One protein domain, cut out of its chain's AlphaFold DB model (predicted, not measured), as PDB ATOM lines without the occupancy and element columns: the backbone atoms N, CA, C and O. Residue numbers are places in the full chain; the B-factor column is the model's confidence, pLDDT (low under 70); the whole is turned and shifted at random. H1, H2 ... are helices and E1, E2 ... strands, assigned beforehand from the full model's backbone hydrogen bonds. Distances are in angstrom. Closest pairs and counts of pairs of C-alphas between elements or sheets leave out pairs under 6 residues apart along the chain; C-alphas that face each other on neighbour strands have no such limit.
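What this domain is: This is residues 6 to 99 of the 253 residues of an uncharacterized protein of uncultured archaeon (UniProt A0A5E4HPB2). Picture a rod with two small sheets end to end: the strongly twisted sheet E2 E3 E6 E7 towards one end, and at the other the sheet E1 E5 E4 with H1 covering one face, two layers, a helix over a sheet. Tight links E3 to E4 and E5 to E6 and the long link E1 to E2 join the two sheets. There are 94 residues printed, with one named helix and seven named strands in the order H1 E1 E2 E3 E4 E5 E6 E7. The four-stranded sheet, in the order E2 E3 E6 E7, is antiparallel, the other, E1 E5 E4, mixed. The class is mixed, helices and strands, and the whole is loose, with a radius of gyration of the C-alphas of 15.7 A and spans of 50 by 24 by 21 A.

How they stand to each other: Start at E3, residues 50 to 57, antiparallel to E6, residues 80 to 87, with N 53 and O 84 at 2.9 A. E2, residues 39 to 41, makes a hairpin with E3, with N 52 and O 39 at 2.8 A. E7, residues 90 to 94, makes a hairpin with E6, with N 87 and O 90 at 2.9 A. In the other sheet, E5, residues 73 to 76, is parallel to E1, residues 23 to 26, with N 26 and O 75 at 2.8 A, and makes a hairpin with E4, residues 62 to 64, with N 74 and O 63 at 2.8 A. H1, residues 6 to 19, is on this sheet at a height of 9.5 A, over E5 and along the strands, at 9 degrees to E5 on the local plane; its closest C-alphas to E5 are those of Val 12 and Ala 75, 7.1 A. Every O i to N i+4 pair in H1 is within hydrogen-bond range. H1 and E6 are apart.

Where its parts are: Find C-alpha 50 at (19.335, -7.684, -36.406); from there E3 runs 21.4 A to C-alpha 57, while E6 spans 22.2 A. H1 begins at C-alpha 6, (42.736, 8.492, -10.256), and runs 19.9 A. E7 ends at C-alpha 94, (22.822, -3.024, -24.380).

The domain as a whole: The C-alphas of Arg 17 and Asp 45, the two farthest apart, are 50.7 A from each other. The printed part has no cut; the link E1 to E2 is long. Residues 44 to 45 have pLDDT under 70.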
ATOM      1  N   LYS A   6      42.825   7.752 -11.529       92.06
ATOM      2  CA  LYS A   6      42.736   8.492 -10.256       92.06
ATOM      3  C   LYS A   6      42.074   9.866 -10.406       92.06
ATOM      4  O   LYS A   6      41.276  10.257  -9.569       92.06
ATOM      5  N   GLN A   7      42.391  10.596 -11.480       93.12
ATOM      6  CA  GLN A   7      41.752  11.891 -11.756       93.12
ATOM      7  C   GLN A   7      40.257  11.740 -12.042       93.12
ATOM      8  O   GLN A   7      39.466  12.545 -11.572       93.12
ATOM      9  N   VAL A   8      39.872  10.708 -12.796       92.44
ATOM     10  CA  VAL A   8      38.455  10.438 -13.072       92.44
ATOM     11  C   VAL A   8      37.723   9.992 -11.816       92.44
ATOM     12  O   VAL A   8      36.615  10.447 -11.579       92.44
ATOM     13  N   GLU A   9      38.338   9.147 -10.998       94.69
ATOM     14  CA  GLU A   9      37.755   8.731  -9.728       94.69
ATOM     15  C   GLU A   9      37.488   9.926  -8.802       94.69
ATOM     16  O   GLU A   9      36.382  10.052  -8.294       94.69
ATOM     17  N   ALA A  10      38.435  10.863  -8.681       94.69
ATOM     18  CA  ALA A  10      38.235  12.080  -7.895       94.69
ATOM     19  C   ALA A  10      37.071  12.952  -8.413       94.69
ATOM     20  O   ALA A  10      36.349  13.553  -7.618       94.69
ATOM     21  N   GLU A  11      36.868  13.016  -9.733       95.06
ATOM     22  CA  GLU A  11      35.730  13.719 -10.345       95.06
ATOM     23  C   GLU A  11      34.402  13.003 -10.089       95.06
ATOM     24  O   GLU A  11      33.400  13.656  -9.809       95.06
ATOM     25  N   VAL A  12      34.398  11.670 -10.150       94.00
ATOM     26  CA  VAL A  12      33.233  10.842  -9.814       94.00
ATOM     27  C   VAL A  12      32.865  11.023  -8.340       94.00
ATOM     28  O   VAL A  12      31.701  11.252  -8.029       94.00
ATOM     29  N   ASP A  13      33.846  11.017  -7.438       94.56
ATOM     30  CA  ASP A  13      33.623  11.261  -6.009       94.56
ATOM     31  C   ASP A  13      33.090  12.671  -5.746       94.56
ATOM     32  O   ASP A  13      32.218  12.859  -4.896       94.56
ATOM     33  N   GLN A  14      33.587  13.672  -6.478       95.31
ATOM     34  CA  GLN A  14      33.052  15.029  -6.394       95.31
ATOM     35  C   GLN A  14      31.602  15.083  -6.879       95.31
ATOM     36  O   GLN A  14      30.758  15.619  -6.170       95.31
ATOM     37  N   PHE A  15      31.286  14.465  -8.020       94.19
ATOM     38  CA  PHE A  15      29.916  14.393  -8.534       94.19
ATOM     39  C   PHE A  15      28.970  13.677  -7.560       94.19
ATOM     40  O   PHE A  15      27.830  14.104  -7.376       94.19
ATOM     41  N   SER A  16      29.436  12.611  -6.904       92.94
ATOM     42  CA  SER A  16      28.664  11.891  -5.885       92.94
ATOM     43  C   SER A  16      28.312  12.802  -4.709       92.94
ATOM     44  O   SER A  16      27.146  12.855  -4.313       92.94
ATOM     45  N   ARG A  17      29.282  13.590  -4.216       93.75
ATOM     46  CA  ARG A  17      29.057  14.604  -3.170       93.75
ATOM     47  C   ARG A  17      28.094  15.700  -3.622       93.75
ATOM     48  O   ARG A  17      27.174  16.028  -2.883       93.75
ATOM     49  N   ASP A  18      28.279  16.227  -4.830       94.50
ATOM     50  CA  ASP A  18      27.474  17.337  -5.359       94.50
ATOM     51  C   ASP A  18      26.008  16.940  -5.578       94.50
ATOM     52  O   ASP A  18      25.103  17.755  -5.409       94.50
ATOM     53  N   THR A  19      25.762  15.683  -5.953       91.19
ATOM     54  CA  THR A  19      24.410  15.164  -6.209       91.19
ATOM     55  C   THR A  19      23.785  14.457  -5.014       91.19
ATOM     56  O   THR A  19      22.591  14.157  -5.059       91.19
ATOM     57  N   ASN A  20      24.561  14.186  -3.961       91.25
ATOM     58  CA  ASN A  20      24.183  13.303  -2.860       91.25
ATOM     59  C   ASN A  20      23.636  11.951  -3.366       91.25
ATOM     60  O   ASN A  20      22.587  11.477  -2.926       91.25
ATOM     61  N   ARG A  21      24.305  11.362  -4.368       91.06
ATOM     62  CA  ARG A  21      23.924  10.078  -4.980       91.06
ATOM     63  C   ARG A  21      25.110   9.126  -5.036       91.06
ATOM     64  O   ARG A  21      26.214   9.517  -5.418       91.06
ATOM     65  N   THR A  22      24.857   7.855  -4.735       92.56
ATOM     66  CA  THR A  22      25.834   6.769  -4.880       92.56
ATOM     67  C   THR A  22      26.093   6.479  -6.357       92.56
ATOM     68  O   THR A  22      25.163   6.461  -7.172       92.56
ATOM     69  N   ILE A  23      27.364   6.253  -6.705       94.38
ATOM     70  CA  ILE A  23      27.803   5.984  -8.076       94.38
ATOM     71  C   ILE A  23      28.515   4.639  -8.138       94.38
ATOM     72  O   ILE A  23      29.519   4.436  -7.459       94.38
ATOM     73  N   LEU A  24      28.053   3.759  -9.021       95.62
ATOM     74  CA  LEU A  24      28.757   2.528  -9.351       95.62
ATOM     75  C   LEU A  24      30.039   2.856 -10.131       95.62
ATOM     76  O   LEU A  24      29.988   3.327 -11.271       95.62
ATOM     77  N   LYS A  25      31.199   2.597  -9.526       95.75
ATOM     78  CA  LYS A  25      32.516   2.805 -10.142       95.75
ATOM     79  C   LYS A  25      32.937   1.570 -10.938       95.75
ATOM     80  O   LYS A  25      33.415   0.587 -10.385       95.75
ATOM     81  N   VAL A  26      32.822   1.633 -12.260       95.69
ATOM     82  CA  VAL A  26      33.146   0.516 -13.154       95.69
ATOM     83  C   VAL A  26      34.643   0.506 -13.480       95.69
ATOM     84  O   VAL A  26      35.144   1.350 -14.232       95.69
ATOM     85  N   THR A  27      35.365  -0.461 -12.914       94.88
ATOM     86  CA  THR A  27      36.806  -0.706 -13.136       94.88
ATOM     87  C   THR A  27      37.078  -1.825 -14.139       94.88
ATOM     88  O   THR A  27      38.149  -1.861 -14.741       94.88
ATOM     89  N   GLU A  28      36.097  -2.691 -14.373       94.88
ATOM     90  CA  GLU A  28      36.069  -3.697 -15.426       94.88
ATOM     91  C   GLU A  28      34.623  -3.955 -15.864       94.88
ATOM     92  O   GLU A  28      33.684  -3.646 -15.134       94.88
ATOM     93  N   TRP A  29      34.424  -4.505 -17.065       96.44
ATOM     94  CA  TRP A  29      33.085  -4.872 -17.523       96.44
ATOM     95  C   TRP A  29      33.079  -6.223 -18.213       96.44
ATOM     96  O   TRP A  29      33.743  -6.417 -19.236       96.44
ATOM     97  N   LYS A  30      32.303  -7.151 -17.654       96.50
ATOM     98  CA  LYS A  30      32.113  -8.485 -18.206       96.50
ATOM     99  C   LYS A  30      30.724  -9.004 -17.868       96.50
ATOM    100  O   LYS A  30      30.331  -9.088 -16.713       96.50
ATOM    101  N   THR A  31      30.020  -9.428 -18.902       97.38
ATOM    102  CA  THR A  31      28.731 -10.125 -18.823       97.38
ATOM    103  C   THR A  31      28.818 -11.387 -19.691       97.38
ATOM    104  O   THR A  31      29.737 -11.497 -20.512       97.38
ATOM    105  N   PRO A  32      27.874 -12.337 -19.601       97.81
ATOM    106  CA  PRO A  32      27.780 -13.411 -20.591       97.81
ATOM    107  C   PRO A  32      27.750 -12.878 -22.037       97.81
ATOM    108  O   PRO A  32      28.448 -13.402 -22.908       97.81
ATOM    109  N   CYS A  33      27.047 -11.766 -22.278       97.75
ATOM    110  CA  CYS A  33      26.903 -11.148 -23.596       97.75
ATOM    111  C   CYS A  33      28.217 -10.570 -24.141       97.75
ATOM    112  O   CYS A  33      28.446 -10.634 -25.348       97.75
ATOM    113  N   THR A  34      29.137 -10.106 -23.281       96.62
ATOM    114  CA  THR A  34      30.468  -9.628 -23.722       96.62
ATOM    115  C   THR A  34      31.278 -10.682 -24.479       96.62
ATOM    116  O   THR A  34      32.157 -10.322 -25.268       96.62
ATOM    117  N   SER A  35      30.953 -11.969 -24.308       96.38
ATOM    118  CA  SER A  35      31.578 -13.094 -25.014       96.38
ATOM    119  C   SER A  35      30.881 -13.501 -26.318       96.38
ATOM    120  O   SER A  35      31.426 -14.309 -27.066       96.38
ATOM    121  N   TYR A  36      29.707 -12.942 -26.625       97.75
ATOM    122  CA  TYR A  36      28.954 -13.312 -27.825       97.75
ATOM    123  C   TYR A  36      29.740 -13.017 -29.108       97.75
ATOM    124  O   TYR A  36      30.352 -11.951 -29.207       97.75
ATOM    125  N   PRO A  37      29.694 -13.886 -30.128       97.06
ATOM    126  CA  PRO A  37      30.280 -13.559 -31.420       97.06
ATOM    127  C   PRO A  37      29.600 -12.322 -32.027       97.06
ATOM    128  O   PRO A  37      28.425 -12.047 -31.779       97.06
ATOM    129  N   LEU A  38      30.342 -11.573 -32.843       95.44
ATOM    130  CA  LEU A  38      29.733 -10.580 -33.725       95.44
ATOM    131  C   LEU A  38      28.975 -11.333 -34.815       95.44
ATOM    132  O   LEU A  38      29.552 -12.172 -35.503       95.44
ATOM    133  N   MET A  39      27.688 -11.050 -34.961       93.69
ATOM    134  CA  MET A  39      26.829 -11.737 -35.921       93.69
ATOM    135  C   MET A  39      25.695 -10.832 -36.366       93.69
ATOM    136  O   MET A  39      25.319  -9.901 -35.658       93.69
ATOM    137  N   ALA A  40      25.164 -11.117 -37.547       91.75
ATOM    138  CA  ALA A  40      24.046 -10.410 -38.140       91.75
ATOM    139  C   ALA A  40      23.096 -11.416 -38.795       91.75
ATOM    140  O   ALA A  40      23.523 -12.477 -39.253       91.75
ATOM    141  N   PHE A  41      21.818 -11.066 -38.843       91.25
ATOM    142  CA  PHE A  41      20.766 -11.804 -39.527       91.25
ATOM    143  C   PHE A  41      20.008 -10.847 -40.446       91.25
ATOM    144  O   PHE A  41      19.755  -9.699 -40.077       91.25
ATOM    145  N   GLY A  42      19.642 -11.325 -41.633       84.56
ATOM    146  CA  GLY A  42      19.007 -10.526 -42.681       84.56
ATOM    147  C   GLY A  42      19.941 -10.258 -43.863       84.56
ATOM    148  O   GLY A  42      21.011 -10.856 -43.983       84.56
ATOM    149  N   ALA A  43      19.497  -9.395 -44.774       72.44
ATOM    150  CA  ALA A  43      20.160  -9.172 -46.056       72.44
ATOM    151  C   ALA A  43      21.561  -8.545 -45.896       72.44
ATOM    152  O   ALA A  43      21.725  -7.549 -45.194       72.44
ATOM    153  N   TYR A  44      22.564  -9.126 -46.563       62.53
ATOM    154  CA  TYR A  44      23.971  -8.693 -46.505       62.53
ATOM    155  C   TYR A  44      24.259  -7.414 -47.310       62.53
ATOM    156  O   TYR A  44      25.240  -6.727 -47.039       62.53
ATOM    157  N   ASP A  45      23.425  -7.102 -48.302       67.81
ATOM    158  CA  ASP A  45      23.536  -5.931 -49.181       67.81
ATOM    159  C   ASP A  45      22.881  -4.667 -48.590       67.81
ATOM    160  O   ASP A  45      22.966  -3.587 -49.177       67.81
ATOM    161  N   LYS A  46      22.220  -4.788 -47.429       77.62
ATOM    162  CA  LYS A  46      21.480  -3.720 -46.738       77.62
ATOM    163  C   LYS A  46      21.778  -3.730 -45.237       77.62
ATOM    164  O   LYS A  46      22.529  -4.559 -44.733       77.62
ATOM    165  N   THR A  47      21.191  -2.783 -44.503       83.06
ATOM    166  CA  THR A  47      21.171  -2.822 -43.035       83.06
ATOM    167  C   THR A  47      20.546  -4.146 -42.574       83.06
ATOM    168  O   THR A  47      19.390  -4.388 -42.929       83.06
ATOM    169  N   PRO A  48      21.258  -4.982 -41.790       88.75
ATOM    170  CA  PRO A  48      20.715  -6.247 -41.305       88.75
ATOM    171  C   PRO A  48      19.450  -6.048 -40.470       88.75
ATOM    172  O   PRO A  48      19.286  -5.014 -39.809       88.75
ATOM    173  N   ASP A  49      18.589  -7.064 -40.445       92.81
ATOM    174  CA  ASP A  49      17.376  -7.052 -39.627       92.81
ATOM    175  C   ASP A  49      17.738  -6.984 -38.146       92.81
ATOM    176  O   ASP A  49      17.172  -6.173 -37.414       92.81
ATOM    177  N   ALA A  50      18.735  -7.770 -37.730       95.00
ATOM    178  CA  ALA A  50      19.335  -7.684 -36.406       95.00
ATOM    179  C   ALA A  50      20.841  -7.975 -36.446       95.00
ATOM    180  O   ALA A  50      21.318  -8.712 -37.312       95.00
ATOM    181  N   ARG A  51      21.608  -7.412 -35.505       95.75
ATOM    182  CA  ARG A  51      23.033  -7.729 -35.326       95.75
ATOM    183  C   ARG A  51      23.542  -7.482 -33.910       95.75
ATOM    184  O   ARG A  51      23.035  -6.620 -33.199       95.75
ATOM    185  N   ILE A  52      24.594  -8.205 -33.541       97.38
ATOM    186  CA  ILE A  52      25.383  -7.992 -32.328       97.38
ATOM    187  C   ILE A  52      26.616  -7.173 -32.693       97.38
ATOM    188  O   ILE A  52      27.423  -7.592 -33.525       97.38
ATOM    189  N   VAL A  53      26.794  -6.036 -32.028       96.62
ATOM    190  CA  VAL A  53      27.969  -5.170 -32.189       96.62
ATOM    191  C   VAL A  53      28.676  -4.936 -30.854       96.62
ATOM    192  O   VAL A  53      28.193  -5.324 -29.783       96.62
ATOM    193  N   ARG A  54      29.863  -4.321 -30.916       96.94
ATOM    194  CA  ARG A  54      30.586  -3.832 -29.737       96.94
ATOM    195  C   ARG A  54      30.653  -2.321 -29.761       96.94
ATOM    196  O   ARG A  54      31.198  -1.737 -30.695       96.94
ATOM    197  N   THR A  55      30.178  -1.715 -28.684       93.31
ATOM    198  CA  THR A  55      30.229  -0.271 -28.480       93.31
ATOM    199  C   THR A  55      31.250   0.027 -27.394       93.31
ATOM    200  O   THR A  55      31.271  -0.615 -26.343       93.31
ATOM    201  N   ARG A  56      32.143   0.987 -27.638       94.19
ATOM    202  CA  ARG A  56      33.103   1.434 -26.625       94.19
ATOM    203  C   ARG A  56      32.478   2.550 -25.797       94.19
ATOM    204  O   ARG A  56      32.031   3.548 -26.360       94.19
ATOM    205  N   ARG A  57      32.510   2.421 -24.473       93.88
ATOM    206  CA  ARG A  57      32.229   3.532 -23.560       93.88
ATOM    207  C   ARG A  57      33.543   4.103 -23.049       93.88
ATOM    208  O   ARG A  57      34.453   3.372 -22.654       93.88
ATOM    209  N   ASN A  58      33.665   5.422 -23.137       92.50
ATOM    210  CA  ASN A  58      34.865   6.120 -22.705       92.50
ATOM    211  C   ASN A  58      34.862   6.301 -21.185       92.50
ATOM    212  O   ASN A  58      33.822   6.268 -20.527       92.50
ATOM    213  N   LYS A  59      36.062   6.512 -20.654       92.88
ATOM    214  CA  LYS A  59      36.291   6.807 -19.245       92.88
ATOM    215  C   LYS A  59      35.680   8.162 -18.849       92.88
ATOM    216  O   LYS A  59      35.758   9.102 -19.636       92.88
ATOM    217  N   GLY A  60      35.153   8.261 -17.627       86.69
ATOM    218  CA  GLY A  60      34.681   9.506 -17.005       86.69
ATOM    219  C   GLY A  60      33.270   9.947 -17.386       86.69
ATOM    220  O   GLY A  60      32.855  11.033 -17.003       86.69
ATOM    221  N   LEU A  61      32.535   9.128 -18.137       84.00
ATOM    222  CA  LEU A  61      31.120   9.372 -18.402       84.00
ATOM    223  C   LEU A  61      30.290   8.876 -17.220       84.00
ATOM    224  O   LEU A  61      30.527   7.764 -16.752       84.00
ATOM    225  N   VAL A  62      29.348   9.706 -16.774       90.00
ATOM    226  CA  VAL A  62      28.360   9.378 -15.745       90.00
ATOM    227  C   VAL A  62      27.027   9.109 -16.435       90.00
ATOM    228  O   VAL A  62      26.569   9.912 -17.249       90.00
ATOM    229  N   TYR A  63      26.421   7.971 -16.127       93.88
ATOM    230  CA  TYR A  63      25.185   7.490 -16.734       93.88
ATOM    231  C   TYR A  63      24.162   7.165 -15.648       93.88
ATOM    232  O   TYR A  63      24.565   6.728 -14.572       93.88
ATOM    233  N   PRO A  64      22.857   7.350 -15.896       94.56
ATOM    234  CA  PRO A  64      21.839   7.015 -14.909       94.56
ATOM    235  C   PRO A  64      21.817   5.504 -14.636       94.56
ATOM    236  O   PRO A  64      21.946   4.694 -15.556       94.56
ATOM    237  N   MET A  65      21.659   5.145 -13.362       94.50
ATOM    238  CA  MET A  65      21.306   3.792 -12.904       94.50
ATOM    239  C   MET A  65      19.829   3.699 -12.508       94.50
ATOM    240  O   MET A  65      19.329   2.604 -12.314       94.50
ATOM    241  N   GLU A  66      19.122   4.832 -12.410       91.94
ATOM    242  CA  GLU A  66      17.691   4.880 -12.072       91.94
ATOM    243  C   GLU A  66      17.339   4.144 -10.770       91.94
ATOM    244  O   GLU A  66      16.288   3.520 -10.677       91.94
ATOM    245  N   ASP A  67      18.219   4.230  -9.769       93.00
ATOM    246  CA  ASP A  67      18.078   3.575  -8.462       93.00
ATOM    247  C   ASP A  67      18.138   2.027  -8.534       93.00
ATOM    248  O   ASP A  67      17.796   1.326  -7.577       93.00
ATOM    249  N   VAL A  68      18.629   1.470  -9.653       94.19
ATOM    250  CA  VAL A  68      18.928   0.037  -9.796       94.19
ATOM    251  C   VAL A  68      20.067  -0.357  -8.864       94.19
ATOM    252  O   VAL A  68      21.156   0.218  -8.919       94.19
ATOM    253  N   ASP A  69      19.804  -1.354  -8.016       93.50
ATOM    254  CA  ASP A  69      20.684  -1.775  -6.914       93.50
ATOM    255  C   ASP A  69      21.075  -0.588  -6.008       93.50
ATOM    256  O   ASP A  69      22.146  -0.551  -5.412       93.50
ATOM    257  N   GLY A  70      20.197   0.425  -5.991       92.75
ATOM    258  CA  GLY A  70      20.284   1.667  -5.235       92.75
ATOM    259  C   GLY A  70      21.327   2.674  -5.730       92.75
ATOM    260  O   GLY A  70      21.463   3.764  -5.169       92.75
ATOM    261  N   TYR A  71      22.029   2.382  -6.824       93.81
ATOM    262  CA  TYR A  71      22.899   3.365  -7.456       93.81
ATOM    263  C   TYR A  71      22.066   4.424  -8.184       93.81
ATOM    264  O   TYR A  71      21.176   4.113  -8.975       93.81
ATOM    265  N   GLY A  72      22.393   5.703  -7.981       93.12
ATOM    266  CA  GLY A  72      21.808   6.784  -8.779       93.12
ATOM    267  C   GLY A  72      22.435   6.850 -10.171       93.12
ATOM    268  O   GLY A  72      21.751   7.085 -11.171       93.12
ATOM    269  N   TYR A  73      23.743   6.584 -10.242       95.50
ATOM    270  CA  TYR A  73      24.525   6.636 -11.471       95.50
ATOM    271  C   TYR A  73      25.592   5.539 -11.534       95.50
ATOM    272  O   TYR A  73      25.914   4.904 -10.536       95.50
ATOM    273  N   TRP A  74      26.192   5.358 -12.706       95.81
ATOM    274  CA  TRP A  74      27.413   4.582 -12.892       95.81
ATOM    275  C   TRP A  74      28.436   5.371 -13.704       95.81
ATOM    276  O   TRP A  74      28.077   6.200 -14.545       95.81
ATOM    277  N   ALA A  75      29.720   5.124 -13.446       96.31
ATOM    278  CA  ALA A  75      30.816   5.801 -14.119       96.31
ATOM    279  C   ALA A  75      31.964   4.856 -14.468       96.31
ATOM    280  O   ALA A  75      32.349   3.984 -13.696       96.31
ATOM    281  N   ASN A  76      32.563   5.081 -15.635       95.69
ATOM    282  CA  ASN A  76      33.704   4.310 -16.121       95.69
ATOM    283  C   ASN A  76      35.021   4.858 -15.569       95.69
ATOM    284  O   ASN A  76      35.437   5.946 -15.976       95.69
ATOM    285  N   LEU A  77      35.726   4.091 -14.732       94.38
ATOM    286  CA  LEU A  77      37.106   4.393 -14.313       94.38
ATOM    287  C   LEU A  77      38.148   3.903 -15.327       94.38
ATOM    288  O   LEU A  77      39.296   4.363 -15.333       94.38
ATOM    289  N   VAL A  78      37.739   3.024 -16.241       93.75
ATOM    290  CA  VAL A  78      38.488   2.600 -17.429       93.75
ATOM    291  C   VAL A  78      37.552   2.563 -18.642       93.75
ATOM    292  O   VAL A  78      36.342   2.459 -18.469       93.75
ATOM    293  N   PRO A  79      38.048   2.652 -19.888       94.62
ATOM    294  CA  PRO A  79      37.201   2.407 -21.051       94.62
ATOM    295  C   PRO A  79      36.680   0.967 -21.050       94.62
ATOM    296  O   PRO A  79      37.477   0.033 -20.960       94.62
ATOM    297  N   ILE A  80      35.376   0.789 -21.241       95.38
ATOM    298  CA  ILE A  80      34.742  -0.533 -21.307       95.38
ATOM    299  C   ILE A  80      34.201  -0.813 -22.710       95.38
ATOM    300  O   ILE A  80      33.948   0.103 -23.505       95.38
ATOM    301  N   LYS A  81      34.026  -2.096 -23.027       96.38
ATOM    302  CA  LYS A  81      33.313  -2.546 -24.225       96.38
ATOM    303  C   LYS A  81      32.011  -3.189 -23.785       96.38
ATOM    304  O   LYS A  81      32.036  -4.149 -23.022       96.38
ATOM    305  N   ILE A  82      30.912  -2.671 -24.308       97.06
ATOM    306  CA  ILE A  82      29.582  -3.235 -24.119       97.06
ATOM    307  C   ILE A  82      29.149  -3.945 -25.399       97.06
ATOM    308  O   ILE A  82      29.595  -3.622 -26.509       97.06
ATOM    309  N   THR A  83      28.275  -4.916 -25.237       98.25
ATOM    310  CA  THR A  83      27.549  -5.603 -26.296       98.25
ATOM    311  C   THR A  83      26.259  -4.855 -26.568       98.25
ATOM    312  O   THR A  83      25.539  -4.480 -25.646       98.25
ATOM    313  N   SER A  84      25.954  -4.635 -27.841       97.25
ATOM    314  CA  SER A  84      24.693  -4.020 -28.251       97.25
ATOM    315  C   SER A  84      23.996  -4.923 -29.258       97.25
ATOM    316  O   SER A  84      24.626  -5.396 -30.205       97.25
ATOM    317  N   LEU A  85      22.706  -5.161 -29.040       96.38
ATOM    318  CA  LEU A  85      21.802  -5.689 -30.051       96.38
ATOM    319  C   LEU A  85      21.249  -4.502 -30.827       96.38
ATOM    320  O   LEU A  85      20.641  -3.606 -30.242       96.38
ATOM    321  N   GLU A  86      21.446  -4.502 -32.135       95.19
ATOM    322  CA  GLU A  86      20.837  -3.534 -33.036       95.19
ATOM    323  C   GLU A  86      19.780  -4.215 -33.895       95.19
ATOM    324  O   GLU A  86      20.011  -5.315 -34.392       95.19
ATOM    325  N   ILE A  87      18.652  -3.541 -34.106       92.44
ATOM    326  CA  ILE A  87      17.577  -3.962 -35.008       92.44
ATOM    327  C   ILE A  87      17.380  -2.857 -36.038       92.44
ATOM    328  O   ILE A  87      17.180  -1.694 -35.675       92.44
ATOM    329  N   LYS A  88      17.474  -3.197 -37.328       90.44
ATOM    330  CA  LYS A  88      17.345  -2.242 -38.448       90.44
ATOM    331  C   LYS A  88      18.198  -0.973 -38.260       90.44
ATOM    332  O   LYS A  88      17.758   0.143 -38.529       90.44
ATOM    333  N   GLY A  89      19.426  -1.150 -37.763       89.75
ATOM    334  CA  GLY A  89      20.405  -0.077 -37.554       89.75
ATOM    335  C   GLY A  89      20.162   0.813 -36.330       89.75
ATOM    336  O   GLY A  89      20.823   1.840 -36.196       89.75
ATOM    337  N   ARG A  90      19.231   0.451 -35.442       91.12
ATOM    338  CA  ARG A  90      18.995   1.146 -34.170       91.12
ATOM    339  C   ARG A  90      19.388   0.252 -33.006       91.12
ATOM    340  O   ARG A  90      19.027  -0.922 -32.999       91.12
ATOM    341  N   THR A  91      20.072   0.810 -32.011       92.50
ATOM    342  CA  THR A  91      20.336   0.107 -30.749       92.50
ATOM    343  C   THR A  91      19.018  -0.238 -30.077       92.50
ATOM    344  O   THR A  91      18.219   0.645 -29.777       92.50
ATOM    345  N   TRP A  92      18.805  -1.531 -29.867       91.06
ATOM    346  CA  TRP A  92      17.610  -2.075 -29.241       91.06
ATOM    347  C   TRP A  92      17.842  -2.375 -27.763       91.06
ATOM    348  O   TRP A  92      17.021  -2.027 -26.926       91.06
ATOM    349  N   MET A  93      18.987  -2.981 -27.438       93.12
ATOM    350  CA  MET A  93      19.379  -3.295 -26.064       93.12
ATOM    351  C   MET A  93      20.903  -3.297 -25.928       93.12
ATOM    352  O   MET A  93      21.620  -3.635 -26.874       93.12
ATOM    353  N   THR A  94      21.401  -2.956 -24.742       96.44
ATOM    354  CA  THR A  94      22.822  -3.024 -24.380       96.44
ATOM    355  C   THR A  94      23.013  -3.850 -23.115       96.44
ATOM    356  O   THR A  94      22.132  -3.880 -22.259       96.44
ATOM    357  N   ASP A  95      24.176  -4.480 -22.960       97.62
ATOM    358  CA  ASP A  95      24.574  -5.126 -21.702       97.62
ATOM    359  C   ASP A  95      25.249  -4.154 -20.724       97.62
ATOM    360  O   ASP A  95      26.169  -4.530 -20.005       97.62
ATOM    361  N   GLU A  96      24.821  -2.890 -20.723       96.69
ATOM    362  CA  GLU A  96      25.319  -1.869 -19.800       96.69
ATOM    363  C   GLU A  96      24.994  -2.198 -18.337       96.69
ATOM    364  O   GLU A  96      24.068  -2.972 -18.080       96.69
ATOM    365  N   PRO A  97      25.712  -1.581 -17.376       96.75
ATOM    366  CA  PRO A  97      25.533  -1.849 -15.953       96.75
ATOM    367  C   PRO A  97      24.097  -1.842 -15.461       96.75
ATOM    368  O   PRO A  97      23.673  -2.833 -14.872       96.75
ATOM    369  N   ILE A  98      23.332  -0.801 -15.794       95.88
ATOM    370  CA  ILE A  98      21.919  -0.706 -15.415       95.88
ATOM    371  C   ILE A  98      21.123  -1.940 -15.863       95.88
ATOM    372  O   ILE A  98      20.421  -2.544 -15.058       95.88
ATOM    373  N   ASN A  99      21.297  -2.381 -17.112       96.50
ATOM    374  CA  ASN A  99      20.542  -3.504 -17.656       96.50
ATOM    375  C   ASN A  99      21.028  -4.834 -17.072       96.50
ATOM    376  O   ASN A  99      20.218  -5.647 -16.644       96.50
TER     377      ASN A  99